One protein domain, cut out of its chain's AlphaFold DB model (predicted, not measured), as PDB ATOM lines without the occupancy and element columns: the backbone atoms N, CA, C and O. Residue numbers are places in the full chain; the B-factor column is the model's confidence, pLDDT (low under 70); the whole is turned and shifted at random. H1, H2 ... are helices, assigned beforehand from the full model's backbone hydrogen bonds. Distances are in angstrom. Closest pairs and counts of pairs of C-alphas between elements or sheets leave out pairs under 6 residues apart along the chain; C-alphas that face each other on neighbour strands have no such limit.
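What this domain is: This is residues 12 to 58 of the 212 residues of the protein "BTB and MATH domain-containing protein 43" of Aegilops tauschii (UniProt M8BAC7). Two helices of 13 residues each, H1 and H2, are set crosswise and meet where residues 23 to 27 of H1 pack on H2. Residues 12 to 20 run out to one side before H1, and residues 53 to 58 fold back after H2. The printed part has 47 residues, with two named helices, H1 then H2, and no named strand; the class is all helix. It is compact, with a radius of gyration of the C-alphas of 10.2 A, and spans 29 by 20 by 17 A.

How they stand to each other: H1, residues 21 to 33, touches H2, residues 40 to 52, with its residues 23 to 27 alone. The closest C-alphas are those of Val 23 and Leu 46, 6.4 A apart. Their lines are only just about perpendicular, at 70.2 degrees. In H1 and H2 every O i to N i+4 pair is within hydrogen-bond range.

Where its parts are: H1 measures 18.0 A, from C-alpha 21 at (235.731, 188.813, 223.893). H2 measures 18.7 A and ends at C-alpha 52, (249.429, 180.810, 226.726).

The domain as a whole: The C-alphas of Gly 12 and Glu 40, the two farthest apart, are 32.5 A apart. The link from H1 to H2 is short, with 6 residues. The printed part has no cut, and no printed residue is under 70 in pLDDT.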
ATOM      1  N   GLY A  12     233.010 170.942 232.179       82.81
ATOM      2  CA  GLY A  12     233.067 171.199 230.741       82.81
ATOM      3  C   GLY A  12     233.176 172.688 230.390       82.81
ATOM      4  O   GLY A  12     232.960 173.058 229.238       82.81
ATOM      5  N   VAL A  13     233.477 173.553 231.366       84.25
ATOM      6  CA  VAL A  13     233.516 175.011 231.195       84.25
ATOM      7  C   VAL A  13     234.901 175.540 231.546       84.25
ATOM      8  O   VAL A  13     235.363 175.403 232.676       84.25
ATOM      9  N   ILE A  14     235.536 176.220 230.591       85.56
ATOM     10  CA  ILE A  14     236.785 176.958 230.810       85.56
ATOM     11  C   ILE A  14     236.439 178.440 230.965       85.56
ATOM     12  O   ILE A  14     235.901 179.059 230.047       85.56
ATOM     13  N   LYS A  15     236.752 179.018 232.127       84.50
ATOM     14  CA  LYS A  15     236.551 180.449 232.397       84.50
ATOM     15  C   LYS A  15     237.834 181.216 232.080       84.50
ATOM     16  O   LYS A  15     238.893 180.886 232.604       84.50
ATOM     17  N   MET A  16     237.731 182.245 231.243       84.25
ATOM     18  CA  MET A  16     238.848 183.115 230.867       84.25
ATOM     19  C   MET A  16     238.499 184.560 231.227       84.25
ATOM     20  O   MET A  16     237.496 185.076 230.741       84.25
ATOM     21  N   TYR A  17     239.306 185.200 232.077       84.25
ATOM     22  CA  TYR A  17     239.080 186.586 232.521       84.25
ATOM     23  C   TYR A  17     240.084 187.582 231.929       84.25
ATOM     24  O   TYR A  17     239.802 188.772 231.863       84.25
ATOM     25  N   ASP A  18     241.236 187.096 231.465       85.00
ATOM     26  CA  ASP A  18     242.368 187.938 231.054       85.00
ATOM     27  C   ASP A  18     242.304 188.365 229.577       85.00
ATOM     28  O   ASP A  18     243.300 188.816 229.019       85.00
ATOM     29  N   VAL A  19     241.174 188.133 228.903       86.38
ATOM     30  CA  VAL A  19     241.080 188.190 227.440       86.38
ATOM     31  C   VAL A  19     239.813 188.916 227.023       86.38
ATOM     32  O   VAL A  19     238.724 188.607 227.509       86.38
ATOM     33  N   SER A  20     239.946 189.854 226.085       90.19
ATOM     34  CA  SER A  20     238.791 190.490 225.454       90.19
ATOM     35  C   SER A  20     237.973 189.471 224.656       90.19
ATOM     36  O   SER A  20     238.518 188.558 224.029       90.19
ATOM     37  N   TYR A  21     236.653 189.660 224.644       89.94
ATOM     38  CA  TYR A  21     235.731 188.813 223.893       89.94
ATOM     39  C   TYR A  21     236.099 188.731 222.405       89.94
ATOM     40  O   TYR A  21     236.057 187.647 221.827       89.94
ATOM     41  N   ASP A  22     236.511 189.846 221.799       90.25
ATOM     42  CA  ASP A  22     236.839 189.892 220.372       90.25
ATOM     43  C   ASP A  22     238.087 189.068 220.042       90.25
ATOM     44  O   ASP A  22     238.088 188.300 219.078       90.25
ATOM     45  N   VAL A  23     239.115 189.153 220.892       91.25
ATOM     46  CA  VAL A  23     240.356 188.380 220.741       91.25
ATOM     47  C   VAL A  23     240.076 186.892 220.935       91.25
ATOM     48  O   VAL A  23     240.505 186.067 220.130       91.25
ATOM     49  N   LEU A  24     239.292 186.530 221.958       91.38
ATOM     50  CA  LEU A  24     238.912 185.138 222.195       91.38
ATOM     51  C   LEU A  24     238.085 184.575 221.033       91.38
ATOM     52  O   LEU A  24     238.304 183.444 220.597       91.38
ATOM     53  N   ARG A  25     237.152 185.366 220.499       91.19
ATOM     54  CA  ARG A  25     236.348 184.984 219.339       91.19
ATOM     55  C   ARG A  25     237.227 184.757 218.110       91.19
ATOM     56  O   ARG A  25     237.022 183.759 217.423       91.19
ATOM     57  N   ALA A  26     238.195 185.633 217.845       91.25
ATOM     58  CA  ALA A  26     239.147 185.463 216.748       91.25
ATOM     59  C   ALA A  26     240.025 184.214 216.941       91.25
ATOM     60  O   ALA A  26     240.207 183.439 216.005       91.25
ATOM     61  N   PHE A  27     240.489 183.965 218.167       91.88
ATOM     62  CA  PHE A  27     241.268 182.778 218.518       91.88
ATOM     63  C   PHE A  27     240.486 181.483 218.261       91.88
ATOM     64  O   PHE A  27     240.976 180.576 217.590       91.88
ATOM     65  N   VAL A  28     239.239 181.406 218.736       90.88
ATOM     66  CA  VAL A  28     238.367 180.248 218.492       90.88
ATOM     67  C   VAL A  28     238.062 180.105 217.005       90.88
ATOM     68  O   VAL A  28     238.147 179.002 216.474       90.88
ATOM     69  N   HIS A  29     237.768 181.204 216.310       91.62
ATOM     70  CA  HIS A  29     237.528 181.173 214.870       91.62
ATOM     71  C   HIS A  29     238.715 180.576 214.107       91.62
ATOM     72  O   HIS A  29     238.513 179.691 213.275       91.62
ATOM     73  N   TYR A  30     239.940 180.975 214.455       91.75
ATOM     74  CA  TYR A  30     241.156 180.415 213.875       91.75
ATOM     75  C   TYR A  30     241.290 178.912 214.134       91.75
ATOM     76  O   TYR A  30     241.639 178.166 213.226       91.75
ATOM     77  N   MET A  31     240.973 178.429 215.340       88.88
ATOM     78  CA  MET A  31     241.045 176.991 215.638       88.88
ATOM     79  C   MET A  31     240.115 176.148 214.754       88.88
ATOM     80  O   MET A  31     240.456 175.013 214.428       88.88
ATOM     81  N   TYR A  32     238.957 176.688 214.362       90.25
ATOM     82  CA  TYR A  32     237.984 175.968 213.535       90.25
ATOM     83  C   TYR A  32     238.177 176.160 212.027       90.25
ATOM     84  O   TYR A  32     237.799 175.278 211.260       90.25
ATOM     85  N   THR A  33     238.725 177.295 211.589       90.44
ATOM     86  CA  THR A  33     238.812 177.656 210.159       90.44
ATOM     87  C   THR A  33     240.237 177.680 209.614       90.44
ATOM     88  O   THR A  33     240.427 177.548 208.410       90.44
ATOM     89  N   GLY A  34     241.239 177.831 210.482       86.94
ATOM     90  CA  GLY A  34     242.626 178.090 210.098       86.94
ATOM     91  C   GLY A  34     242.885 179.521 209.617       86.94
ATOM     92  O   GLY A  34     244.008 179.824 209.221       86.94
ATOM     93  N   GLU A  35     241.884 180.405 209.655       83.38
ATOM     94  CA  GLU A  35     241.984 181.787 209.185       83.38
ATOM     95  C   GLU A  35     241.753 182.774 210.335       83.38
ATOM     96  O   GLU A  35     240.912 182.567 211.213       83.38
ATOM     97  N   ALA A  36     242.523 183.864 210.351       80.50
ATOM     98  CA  ALA A  36     242.361 184.947 211.313       80.50
ATOM     99  C   ALA A  36     242.447 186.297 210.602       80.50
ATOM    100  O   ALA A  36     243.368 186.551 209.827       80.50
ATOM    101  N   LEU A  37     241.494 187.178 210.904       75.69
ATOM    102  CA  LEU A  37     241.579 188.585 210.536       75.69
ATOM    103  C   LEU A  37     242.474 189.281 211.559       75.69
ATOM    104  O   LEU A  37     242.137 189.346 212.741       75.69
ATOM    105  N   LEU A  38     243.625 189.759 211.095       79.81
ATOM    106  CA  LEU A  38     244.642 190.365 211.941       79.81
ATOM    107  C   LEU A  38     244.680 191.880 211.735       79.81
ATOM    108  O   LEU A  38     244.949 192.364 210.637       79.81
ATOM    109  N   ASP A  39     244.435 192.600 212.821       88.06
ATOM    110  CA  ASP A  39     244.905 193.969 213.024       88.06
ATOM    111  C   ASP A  39     246.205 193.935 213.850       88.06
ATOM    112  O   ASP A  39     246.502 192.907 214.457       88.06
ATOM    113  N   GLU A  40     246.986 195.015 213.897       86.00
ATOM    114  CA  GLU A  40     248.262 195.034 214.638       86.00
ATOM    115  C   GLU A  40     248.051 194.726 216.128       86.00
ATOM    116  O   GLU A  40     248.680 193.817 216.672       86.00
ATOM    117  N   GLN A  41     247.080 195.389 216.762       88.06
ATOM    118  CA  GLN A  41     246.748 195.148 218.167       88.06
ATOM    119  C   GLN A  41     246.201 193.728 218.390       88.06
ATOM    120  O   GLN A  41     246.618 193.026 219.310       88.06
ATOM    121  N   MET A  42     245.305 193.281 217.504       90.81
ATOM    122  CA  MET A  42     244.713 191.942 217.559       90.81
ATOM    123  C   MET A  42     245.773 190.846 217.388       90.81
ATOM    124  O   MET A  42     245.701 189.818 218.053       90.81
ATOM    125  N   ALA A  43     246.766 191.053 216.520       91.06
ATOM    126  CA  ALA A  43     247.856 190.112 216.296       91.06
ATOM    127  C   ALA A  43     248.749 189.975 217.533       91.06
ATOM    128  O   ALA A  43     249.125 188.855 217.878       91.06
ATOM    129  N   CYS A  44     249.044 191.082 218.222       90.81
ATOM    130  CA  CYS A  44     249.758 191.051 219.497       90.81
ATOM    131  C   CYS A  44     248.973 190.243 220.539       90.81
ATOM    132  O   CYS A  44     249.501 189.272 221.084       90.81
ATOM    133  N   ASP A  45     247.696 190.565 220.760       91.62
ATOM    134  CA  ASP A  45     246.871 189.877 221.761       91.62
ATOM    135  C   ASP A  45     246.672 188.386 221.427       91.62
ATOM    136  O   ASP A  45     246.769 187.521 222.302       91.62
ATOM    137  N   LEU A  46     246.473 188.052 220.147       92.38
ATOM    138  CA  LEU A  46     246.397 186.667 219.679       92.38
ATOM    139  C   LEU A  46     247.715 185.918 219.859       92.38
ATOM    140  O   LEU A  46     247.677 184.737 220.194       92.38
ATOM    141  N   LEU A  47     248.866 186.569 219.675       92.25
ATOM    142  CA  LEU A  47     250.166 185.948 219.927       92.25
ATOM    143  C   LEU A  47     250.325 185.613 221.414       92.25
ATOM    144  O   LEU A  47     250.773 184.512 221.739       92.25
ATOM    145  N   VAL A  48     249.890 186.502 222.315       92.12
ATOM    146  CA  VAL A  48     249.886 186.230 223.763       92.12
ATOM    147  C   VAL A  48     249.022 185.012 224.093       92.12
ATOM    148  O   VAL A  48     249.449 184.145 224.858       92.12
ATOM    149  N   LEU A  49     247.830 184.901 223.498       91.56
ATOM    150  CA  LEU A  49     246.971 183.725 223.675       91.56
ATOM    151  C   LEU A  49     247.574 182.463 223.071       91.56
ATOM    152  O   LEU A  49     247.531 181.406 223.698       91.56
ATOM    153  N   ALA A  50     248.138 182.564 221.870       91.94
ATOM    154  CA  ALA A  50     248.773 181.446 221.195       91.94
ATOM    155  C   ALA A  50     249.936 180.894 222.023       91.94
ATOM    156  O   ALA A  50     250.101 179.680 222.080       91.94
ATOM    157  N   GLU A  51     250.690 181.757 222.706       91.25
ATOM    158  CA  GLU A  51     251.723 181.323 223.646       91.25
ATOM    159  C   GLU A  51     251.121 180.693 224.909       91.25
ATOM    160  O   GLU A  51     251.540 179.610 225.308       91.25
ATOM    161  N   LYS A  52     250.091 181.310 225.504       89.31
ATOM    162  CA  LYS A  52     249.429 180.810 226.726       89.31
ATOM    163  C   LYS A  52     248.808 179.420 226.548       89.31
ATOM    164  O   LYS A  52     248.846 178.615 227.473       89.31
ATOM    165  N   TYR A  53     248.222 179.155 225.383       88.81
ATOM    166  CA  TYR A  53     247.585 177.878 225.039       88.81
ATOM    167  C   TYR A  53     248.469 176.985 224.150       88.81
ATOM    168  O   TYR A  53     247.991 175.980 223.628       88.81
ATOM    169  N   GLU A  54     249.742 177.350 223.961       89.75
ATOM    170  CA  GLU A  54     250.753 176.606 223.195       89.75
ATOM    171  C   GLU A  54     250.349 176.247 221.746       89.75
ATOM    172  O   GLU A  54     250.781 175.242 221.167       89.75
ATOM    173  N   VAL A  55     249.556 177.105 221.096       91.44
ATOM    174  CA  VAL A  55     249.129 176.945 219.699       91.44
ATOM    175  C   VAL A  55     250.224 177.445 218.753       91.44
ATOM    176  O   VAL A  55     250.173 178.550 218.208       91.44
ATOM    177  N   LYS A  56     251.224 176.590 218.515       90.69
ATOM    178  CA  LYS A  56     252.426 176.912 217.718       90.69
ATOM    179  C   LYS A  56     252.119 177.490 216.333       90.69
ATOM    180  O   LYS A  56     252.778 178.432 215.909       90.69
ATOM    181  N   HIS A  57     251.123 176.944 215.628       90.88
ATOM    182  CA  HIS A  57     250.802 177.394 214.272       90.88
ATOM    183  C   HIS A  57     250.280 178.837 214.254       90.88
ATOM    184  O   HIS A  57     250.732 179.640 213.441       90.88
ATOM    185  N   LEU A  58     249.389 179.180 215.194       91.19
ATOM    186  CA  LEU A  58     248.877 180.541 215.343       91.19
ATOM    187  C   LEU A  58     249.980 181.507 215.776       91.19
ATOM    188  O   LEU A  58     250.058 182.610 215.241       91.19
TER     189      LEU A  58